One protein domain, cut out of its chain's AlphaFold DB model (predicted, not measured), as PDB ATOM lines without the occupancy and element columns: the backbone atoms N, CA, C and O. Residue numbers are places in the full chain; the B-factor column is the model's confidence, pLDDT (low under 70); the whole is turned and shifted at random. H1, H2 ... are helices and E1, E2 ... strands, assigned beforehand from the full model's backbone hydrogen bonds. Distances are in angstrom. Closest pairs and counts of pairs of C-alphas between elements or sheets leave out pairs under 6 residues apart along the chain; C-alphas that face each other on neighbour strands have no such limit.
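Overview. This is residues 2 to 72 of the 120 residues of an uncharacterized protein of Verrucomicrobiaceae bacterium (UniProt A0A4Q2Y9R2). A long helix, H3, has a shorter helix, H1, alongside part of it, running the opposite way. Where H1 ends and H3 begins sits a small head of two short parallel strands, E1 and E2, the little helix H2 and loops, while residues 64 to 72 stick out at the far end. The printed part has 71 residues, in the order H1, E1, H2, E2, H3, and is mostly helix. It is loose, with a radius of gyration of the C-alphas of 14.5 A, and spans 49 by 26 by 16 A.

Along the chain. Find C-alpha 2 at (114.055, 153.794, 166.159); from there H1 runs 15.1 A through residues 2 to 12. Next come E1, residues 14 to 16, H2, residues 27 to 31, and E2, residues 39 to 41. H3, residues 44 to 69, starts at C-alpha 44 (111.972, 138.847, 148.543) and runs 37.5 A to C-alpha 69 (103.142, 162.627, 176.184).

Arrangement. H3 touches H1 with residues 47 to 59 alone, at a shallow tilt of 30 degrees, opposite ways; look at the closest C-alphas, Gly 3 and Ala 55, 4.3 A apart. E1 and E2 are parallel neighbours, with N 15 and O 39 at 3.0 A and N 41 and O 15 at 2.8 A, within hydrogen-bond range. E1, H2 and E2 make a strand-helix-strand unit, two parallel neighbour strands with a helix between them along the chain, its crossover right-handed. The closest C-alphas of E1 and H3, Ala 16 and Glu 44, are 5.1 A apart. H2 is close to H1 but not clearly touching, the closest C-alphas, Gly 12 and Trp 27, being 5.0 A apart; H2 and H3 are apart. Every O i to N i+4 pair is within range in H1 and H3; H2 has 0 of 1, but 2 of 2 O i to N i+3 pairs.

Size, cuts and confidence. The C-alphas of Gly 18 and Arg 72 are the two farthest apart, at 49.9 A. Residues 64 to 72, of which 64 to 69 belong to H3, stand free; the body without them spans 34 by 24 by 16 A. The printed part has no cut and no long link, and no printed residue is under 70 in pLDDT.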
ATOM      1  N   ILE A   2     114.830 154.964 165.690       95.06
ATOM      2  CA  ILE A   2     114.055 153.794 166.159       95.06
ATOM      3  C   ILE A   2     113.463 152.970 164.998       95.06
ATOM      4  O   ILE A   2     113.600 151.751 164.997       95.06
ATOM      5  N   GLY A   3     112.901 153.613 163.967       95.25
ATOM      6  CA  GLY A   3     112.443 152.924 162.753       95.25
ATOM      7  C   GLY A   3     113.527 152.113 162.064       95.25
ATOM      8  O   GLY A   3     113.360 150.920 161.838       95.25
ATOM      9  N   THR A   4     114.671 152.737 161.785       96.56
ATOM     10  CA  THR A   4     115.829 152.073 161.177       96.56
ATOM     11  C   THR A   4     116.309 150.898 162.026       96.56
ATOM     12  O   THR A   4     116.539 149.821 161.491       96.56
ATOM     13  N   SER A   5     116.394 151.063 163.349       97.44
ATOM     14  CA  SER A   5     116.760 149.978 164.264       97.44
ATOM     15  C   SER A   5     115.747 148.834 164.222       97.44
ATOM     16  O   SER A   5     116.148 147.681 164.118       97.44
ATOM     17  N   SER A   6     114.444 149.131 164.228       97.56
ATOM     18  CA  SER A   6     113.402 148.103 164.106       97.56
ATOM     19  C   SER A   6     113.441 147.384 162.756       97.56
ATOM     20  O   SER A   6     113.256 146.172 162.716       97.56
ATOM     21  N   ALA A   7     113.766 148.097 161.671       97.38
ATOM     22  CA  ALA A   7     113.942 147.523 160.342       97.38
ATOM     23  C   ALA A   7     115.117 146.543 160.321       97.38
ATOM     24  O   ALA A   7     114.971 145.422 159.852       97.38
ATOM     25  N   VAL A   8     116.267 146.950 160.872       96.44
ATOM     26  CA  VAL A   8     117.462 146.105 160.992       96.44
ATOM     27  C   VAL A   8     117.158 144.874 161.844       96.44
ATOM     28  O   VAL A   8     117.466 143.762 161.442       96.44
ATOM     29  N   LEU A   9     116.504 145.031 162.993       95.81
ATOM     30  CA  LEU A   9     116.154 143.884 163.830       95.81
ATOM     31  C   LEU A   9     115.207 142.926 163.099       95.81
ATOM     32  O   LEU A   9     115.520 141.748 162.966       95.81
ATOM     33  N   PHE A  10     114.092 143.425 162.564       96.88
ATOM     34  CA  PHE A  10     113.106 142.597 161.869       96.88
ATOM     35  C   PHE A  10     113.689 141.899 160.633       96.88
ATOM     36  O   PHE A  10     113.445 140.717 160.400       96.88
ATOM     37  N   HIS A  11     114.503 142.609 159.854       96.88
ATOM     38  CA  HIS A  11     115.183 142.045 158.694       96.88
ATOM     39  C   HIS A  11     116.251 141.018 159.118       96.88
ATOM     40  O   HIS A  11     116.431 140.005 158.455       96.88
ATOM     41  N   GLY A  12     116.888 141.193 160.279       96.19
ATOM     42  CA  GLY A  12     117.773 140.192 160.874       96.19
ATOM     43  C   GLY A  12     117.063 138.915 161.337       96.19
ATOM     44  O   GLY A  12     117.680 137.852 161.303       96.19
ATOM     45  N   PHE A  13     115.784 139.006 161.719       96.31
ATOM     46  CA  PHE A  13     114.915 137.878 162.101       96.31
ATOM     47  C   PHE A  13     114.132 137.266 160.931       96.31
ATOM     48  O   PHE A  13     113.337 136.354 161.143       96.31
ATOM     49  N   SER A  14     114.310 137.754 159.705       96.75
ATOM     50  CA  SER A  14     113.561 137.262 158.548       96.75
ATOM     51  C   SER A  14     114.445 137.042 157.335       96.75
ATOM     52  O   SER A  14     115.473 137.689 157.175       96.75
ATOM     53  N   PHE A  15     114.040 136.134 156.458       96.56
ATOM     54  CA  PHE A  15     114.683 135.895 155.168       96.56
ATOM     55  C   PHE A  15     113.621 135.539 154.127       96.56
ATOM     56  O   PHE A  15     112.465 135.306 154.477       96.56
ATOM     57  N   ALA A  16     113.995 135.506 152.849       96.62
ATOM     58  CA  ALA A  16     113.113 135.034 151.789       96.62
ATOM     59  C   ALA A  16     113.556 133.670 151.248       96.62
ATOM     60  O   ALA A  16     114.756 133.403 151.154       96.62
ATOM     61  N   THR A  17     112.594 132.834 150.859       94.56
ATOM     62  CA  THR A  17     112.831 131.515 150.266       94.56
ATOM     63  C   THR A  17     113.819 131.619 149.106       94.56
ATOM     64  O   THR A  17     113.659 132.439 148.200       94.56
ATOM     65  N   GLY A  18     114.856 130.782 149.139       90.81
ATOM     66  CA  GLY A  18     115.923 130.766 148.136       90.81
ATOM     67  C   GLY A  18     117.075 131.746 148.390       90.81
ATOM     68  O   GLY A  18     118.106 131.623 147.733       90.81
ATOM     69  N   ASN A  19     116.962 132.666 149.356       92.12
ATOM     70  CA  ASN A  19     118.078 133.525 149.751       92.12
ATOM     71  C   ASN A  19     118.973 132.829 150.784       92.12
ATOM     72  O   ASN A  19     118.496 132.249 151.758       92.12
ATOM     73  N   ALA A  20     120.291 132.951 150.609       91.88
ATOM     74  CA  ALA A  20     121.249 132.515 151.617       91.88
ATOM     75  C   ALA A  20     121.124 133.379 152.885       91.88
ATOM     76  O   ALA A  20     121.111 134.616 152.804       91.88
ATOM     77  N   LEU A  21     121.076 132.731 154.050       92.19
ATOM     78  CA  LEU A  21     121.031 133.404 155.350       92.19
ATOM     79  C   LEU A  21     122.217 134.370 155.504       92.19
ATOM     80  O   LEU A  21     123.349 134.050 155.146       92.19
ATOM     81  N   GLY A  22     121.945 135.574 156.009       88.44
ATOM     82  CA  GLY A  22     122.933 136.633 156.228       88.44
ATOM     83  C   GLY A  22     123.148 137.595 155.053       88.44
ATOM     84  O   GLY A  22     123.705 138.668 155.264       88.44
ATOM     85  N   SER A  23     122.685 137.275 153.838       86.50
ATOM     86  CA  SER A  23     122.897 138.132 152.653       86.50
ATOM     87  C   SER A  23     121.793 139.176 152.435       86.50
ATOM     88  O   SER A  23     122.074 140.337 152.144       86.50
ATOM     89  N   LYS A  24     120.531 138.770 152.598       91.38
ATOM     90  CA  LYS A  24     119.320 139.588 152.393       91.38
ATOM     91  C   LYS A  24     118.321 139.371 153.533       91.38
ATOM     92  O   LYS A  24     117.150 139.065 153.320       91.38
ATOM     93  N   GLY A  25     118.841 139.422 154.755       93.75
ATOM     94  CA  GLY A  25     118.111 139.070 155.969       93.75
ATOM     95  C   GLY A  25     118.737 137.900 156.716       93.75
ATOM     96  O   GLY A  25     119.722 137.310 156.270       93.75
ATOM     97  N   GLY A  26     118.194 137.581 157.884       95.06
ATOM     98  CA  GLY A  26     118.575 136.394 158.648       95.06
ATOM     99  C   GLY A  26     119.989 136.424 159.236       95.06
ATOM    100  O   GLY A  26     120.507 135.385 159.646       95.06
ATOM    101  N   TRP A  27     120.642 137.589 159.281       95.56
ATOM    102  CA  TRP A  27     122.014 137.723 159.793       95.56
ATOM    103  C   TRP A  27     122.132 137.459 161.291       95.56
ATOM    104  O   TRP A  27     123.234 137.255 161.779       95.56
ATOM    105  N   LEU A  28     121.026 137.398 162.038       94.06
ATOM    106  CA  LEU A  28     121.095 137.023 163.451       94.06
ATOM    107  C   LEU A  28     121.525 135.562 163.657       94.06
ATOM    108  O   LEU A  28     122.000 135.205 164.735       94.06
ATOM    109  N   THR A  29     121.469 134.735 162.613       92.44
ATOM    110  CA  THR A  29     122.057 133.391 162.653       92.44
ATOM    111  C   THR A  29     123.576 133.419 162.833       92.44
ATOM    112  O   THR A  29     124.123 132.550 163.507       92.44
ATOM    113  N   SER A  30     124.267 134.466 162.359       89.88
ATOM    114  CA  SER A  30     125.717 134.611 162.549       89.88
ATOM    115  C   SER A  30     126.115 134.923 163.994       89.88
ATOM    116  O   SER A  30     127.290 134.815 164.333       89.88
ATOM    117  N   VAL A  31     125.162 135.331 164.841       90.81
ATOM    118  CA  VAL A  31     125.379 135.599 166.274       90.81
ATOM    119  C   VAL A  31     124.766 134.520 167.176       90.81
ATOM    120  O   VAL A  31     124.641 134.727 168.379       90.81
ATOM    121  N   GLY A  32     124.416 133.355 166.611       88.62
ATOM    122  CA  GLY A  32     123.992 132.168 167.364       88.62
ATOM    123  C   GLY A  32     122.481 131.942 167.449       88.62
ATOM    124  O   GLY A  32     122.053 131.063 168.191       88.62
ATOM    125  N   LEU A  33     121.667 132.707 166.713       91.00
ATOM    126  CA  LEU A  33     120.227 132.461 166.629       91.00
ATOM    127  C   LEU A  33     119.933 131.266 165.707       91.00
ATOM    128  O   LEU A  33     120.470 131.198 164.600       91.00
ATOM    129  N   SER A  34     119.072 130.338 166.124       89.44
ATOM    130  CA  SER A  34     118.773 129.163 165.300       89.44
ATOM    131  C   SER A  34     117.926 129.508 164.061       89.44
ATOM    132  O   SER A  34     116.974 130.285 164.187       89.44
ATOM    133  N   PRO A  35     118.205 128.924 162.876       85.88
ATOM    134  CA  PRO A  35     117.465 129.187 161.637       85.88
ATOM    135  C   PRO A  35     115.952 128.952 161.732       85.88
ATOM    136  O   PRO A  35     115.182 129.703 161.142       85.88
ATOM    137  N   GLU A  36     115.512 127.960 162.507       88.69
ATOM    138  CA  GLU A  36     114.093 127.646 162.716       88.69
ATOM    139  C   GLU A  36     113.314 128.746 163.454       88.69
ATOM    140  O   GLU A  36     112.086 128.744 163.446       88.69
ATOM    141  N   SER A  37     114.014 129.688 164.094       90.00
ATOM    142  CA  SER A  37     113.403 130.827 164.789       90.00
ATOM    143  C   SER A  37     113.178 132.041 163.880       90.00
ATOM    144  O   SER A  37     112.655 133.056 164.344       90.00
ATOM    145  N   LEU A  38     113.603 131.985 162.613       94.12
ATOM    146  CA  LEU A  38     113.452 133.087 161.663       94.12
ATOM    147  C   LEU A  38     112.118 133.002 160.914       94.12
ATOM    148  O   LEU A  38     111.599 131.927 160.631       94.12
ATOM    149  N   VAL A  39     111.598 134.164 160.522       95.50
ATOM    150  CA  VAL A  39     110.418 134.269 159.660       95.50
ATOM    151  C   VAL A  39     110.838 134.125 158.199       95.50
ATOM    152  O   VAL A  39     111.540 134.985 157.660       95.50
ATOM    153  N   GLU A  40     110.382 133.059 157.548       95.69
ATOM    154  CA  GLU A  40     110.581 132.852 156.114       95.69
ATOM    155  C   GLU A  40     109.457 133.498 155.293       95.69
ATOM    156  O   GLU A  40     108.269 133.272 155.528       95.69
ATOM    157  N   PHE A  41     109.841 134.285 154.290       96.75
ATOM    158  CA  PHE A  41     108.936 134.891 153.322       96.75
ATOM    159  C   PHE A  41     109.033 134.197 151.957       96.75
ATOM    160  O   PHE A  41     110.132 134.074 151.423       96.75
ATOM    161  N   PRO A  42     107.916 133.862 151.290       95.69
ATOM    162  CA  PRO A  42     107.961 133.192 149.985       95.69
ATOM    163  C   PRO A  42     108.638 134.007 148.872       95.69
ATOM    164  O   PRO A  42     109.099 133.451 147.879       95.69
ATOM    165  N   LYS A  43     108.636 135.343 148.988       95.06
ATOM    166  CA  LYS A  43     109.194 136.263 147.985       95.06
ATOM    167  C   LYS A  43     109.990 137.376 148.652       95.06
ATOM    168  O   LYS A  43     109.502 137.997 149.595       95.06
ATOM    169  N   GLU A  44     111.134 137.731 148.073       94.56
ATOM    170  CA  GLU A  44     111.972 138.847 148.543       94.56
ATOM    171  C   GLU A  44     111.182 140.160 148.634       94.56
ATOM    172  O   GLU A  44     111.220 140.856 149.645       94.56
ATOM    173  N   MET A  45     110.361 140.457 147.624       95.62
ATOM    174  CA  MET A  45     109.542 141.668 147.640       95.62
ATOM    175  C   MET A  45     108.576 141.695 148.837       95.62
ATOM    176  O   MET A  45     108.422 142.735 149.474       95.62
ATOM    177  N   SER A  46     107.990 140.550 149.214       95.88
ATOM    178  CA  SER A  46     107.105 140.480 150.385       95.88
ATOM    179  C   SER A  46     107.850 140.774 151.690       95.88
ATOM    180  O   SER A  46     107.350 141.538 152.512       95.88
ATOM    181  N   GLN A  47     109.079 140.274 151.831       97.06
ATOM    182  CA  GLN A  47     109.939 140.570 152.974       97.06
ATOM    183  C   GLN A  47     110.241 142.074 153.064       97.06
ATOM    184  O   GLN A  47     110.065 142.674 154.121       97.06
ATOM    185  N   THR A  48     110.635 142.712 151.953       96.19
ATOM    186  CA  THR A  48     110.961 144.151 151.948       96.19
ATOM    187  C   THR A  48     109.765 145.034 152.313       96.19
ATOM    188  O   THR A  48     109.929 146.008 153.049       96.19
ATOM    189  N   PHE A  49     108.548 144.666 151.888       97.75
ATOM    190  CA  PHE A  49     107.330 145.357 152.311       97.75
ATOM    191  C   PHE A  49     107.078 145.211 153.812       97.75
ATOM    192  O   PHE A  49     106.784 146.205 154.473       97.75
ATOM    193  N   TRP A  50     107.247 144.013 154.373       98.00
ATOM    194  CA  TRP A  50     107.099 143.801 155.814       98.00
ATOM    195  C   TRP A  50     108.130 144.574 156.637       98.00
ATOM    196  O   TRP A  50     107.765 145.213 157.623       98.00
ATOM    197  N   VAL A  51     109.391 144.606 156.198       97.81
ATOM    198  CA  VAL A  51     110.438 145.435 156.819       97.81
ATOM    199  C   VAL A  51     110.017 146.908 156.839       97.81
ATOM    200  O   VAL A  51     110.127 147.564 157.876       97.81
ATOM    201  N   ALA A  52     109.491 147.424 155.724       97.69
ATOM    202  CA  ALA A  52     109.016 148.803 155.633       97.69
ATOM    203  C   ALA A  52     107.811 149.070 156.552       97.69
ATOM    204  O   ALA A  52     107.794 150.083 157.252       97.69
ATOM    205  N   ILE A  53     106.839 148.151 156.599       98.19
ATOM    206  CA  ILE A  53     105.662 148.248 157.475       98.19
ATOM    207  C   ILE A  53     106.089 148.309 158.940       98.19
ATOM    208  O   ILE A  53     105.618 149.181 159.670       98.19
ATOM    209  N   VAL A  54     107.000 147.436 159.375       98.12
ATOM    210  CA  VAL A  54     107.503 147.426 160.757       98.12
ATOM    211  C   VAL A  54     108.240 148.726 161.070       98.12
ATOM    212  O   VAL A  54     107.921 149.386 162.059       98.12
ATOM    213  N   ALA A  55     109.161 149.148 160.201       98.25
ATOM    214  CA  ALA A  55     109.929 150.378 160.384       98.25
ATOM    215  C   ALA A  55     109.034 151.619 160.507       98.25
ATOM    216  O   ALA A  55     109.226 152.457 161.397       98.25
ATOM    217  N   PHE A  56     108.045 151.723 159.617       98.06
ATOM    218  CA  PHE A  56     107.063 152.798 159.618       98.06
ATOM    219  C   PHE A  56     106.195 152.748 160.873       98.06
ATOM    220  O   PHE A  56     106.098 153.751 161.576       98.06
ATOM    221  N   SER A  57     105.623 151.586 161.193       98.38
ATOM    222  CA  SER A  57     104.694 151.424 162.316       98.38
ATOM    223  C   SER A  57     105.363 151.756 163.642       98.38
ATOM    224  O   SER A  57     104.824 152.533 164.424       98.38
ATOM    225  N   VAL A  58     106.575 151.244 163.877       98.19
ATOM    226  CA  VAL A  58     107.327 151.538 165.101       98.19
ATOM    227  C   VAL A  58     107.664 153.028 165.183       98.19
ATOM    228  O   VAL A  58     107.459 153.646 166.227       98.19
ATOM    229  N   THR A  59     108.137 153.636 164.090       97.69
ATOM    230  CA  THR A  59     108.434 155.080 164.065       97.69
ATOM    231  C   THR A  59     107.192 155.910 164.355       97.69
ATOM    232  O   THR A  59     107.245 156.834 165.164       97.69
ATOM    233  N   PHE A  60     106.081 155.580 163.701       97.88
ATOM    234  CA  PHE A  60     104.816 156.278 163.849       97.88
ATOM    235  C   PHE A  60     104.286 156.166 165.276       97.88
ATOM    236  O   PHE A  60     104.009 157.192 165.885       97.88
ATOM    237  N   ILE A  61     104.209 154.955 165.836       98.25
ATOM    238  CA  ILE A  61     103.692 154.720 167.191       98.25
ATOM    239  C   ILE A  61     104.539 155.454 168.228       98.25
ATOM    240  O   ILE A  61     103.989 156.130 169.094       98.25
ATOM    241  N   VAL A  62     105.869 155.368 168.131       97.50
ATOM    242  CA  VAL A  62     106.749 156.035 169.098       97.50
ATOM    243  C   VAL A  62     106.646 157.553 168.981       97.50
ATOM    244  O   VAL A  62     106.517 158.224 170.002       97.50
ATOM    245  N   ASN A  63     106.647 158.108 167.767       96.06
ATOM    246  CA  ASN A  63     106.504 159.552 167.586       96.06
ATOM    247  C   ASN A  63     105.117 160.053 167.999       96.06
ATOM    248  O   ASN A  63     105.024 161.102 168.625       96.06
ATOM    249  N   ALA A  64     104.049 159.312 167.697       95.94
ATOM    250  CA  ALA A  64     102.700 159.648 168.136       95.94
ATOM    251  C   ALA A  64     102.599 159.608 169.666       95.94
ATOM    252  O   ALA A  64     102.125 160.563 170.273       95.94
ATOM    253  N   GLY A  65     103.117 158.552 170.301       96.94
ATOM    254  CA  GLY A  65     103.166 158.431 171.757       96.94
ATOM    255  C   GLY A  65     103.964 159.562 172.406       96.94
ATOM    256  O   GLY A  65     103.478 160.204 173.334       96.94
ATOM    257  N   LEU A  66     105.151 159.871 171.877       95.69
ATOM    258  CA  LEU A  66     105.971 160.977 172.366       95.69
ATOM    259  C   LEU A  66     105.283 162.330 172.150       95.69
ATOM    260  O   LEU A  66     105.331 163.178 173.035       95.69
ATOM    261  N   SER A  67     104.609 162.522 171.015       93.69
ATOM    262  CA  SER A  67     103.849 163.737 170.719       93.69
ATOM    263  C   SER A  67     102.677 163.936 171.678       93.69
ATOM    264  O   SER A  67     102.372 165.075 172.008       93.69
ATOM    265  N   LEU A  68     102.017 162.856 172.107       95.00
ATOM    266  CA  LEU A  68     100.907 162.914 173.063       95.00
ATOM    267  C   LEU A  68     101.391 163.083 174.508       95.00
ATOM    268  O   LEU A  68     100.706 163.709 175.311       95.00
ATOM    269  N   ALA A  69     102.556 162.526 174.848       96.88
ATOM    270  CA  ALA A  69     103.142 162.627 176.184       96.88
ATOM    271  C   ALA A  69     103.887 163.953 176.422       96.88
ATOM    272  O   ALA A  69     104.054 164.375 177.567       96.88
ATOM    273  N   SER A  70     104.360 164.602 175.356       93.75
ATOM    274  CA  SER A  70     105.093 165.865 175.445       93.75
ATOM    275  C   SER A  70     104.147 167.044 175.637       93.75
ATOM    276  O   SER A  70     103.015 167.052 175.155       93.75
ATOM    277  N   LYS A  71     104.627 168.081 176.330       91.25
ATOM    278  CA  LYS A  71     103.876 169.330 176.447       91.25
ATOM    279  C   LYS A  71     103.773 170.000 175.083       91.25
ATOM    280  O   LYS A  71     104.678 169.934 174.256       91.25
ATOM    281  N   ARG A  72     102.636 170.647 174.865       87.00
ATOM    282  CA  ARG A  72     102.389 171.420 173.661       87.00
ATOM    283  C   ARG A  72     103.086 172.775 173.775       87.00
ATOM    284  O   ARG A  72     102.724 173.567 174.638       87.00
TER     285      ARG A  72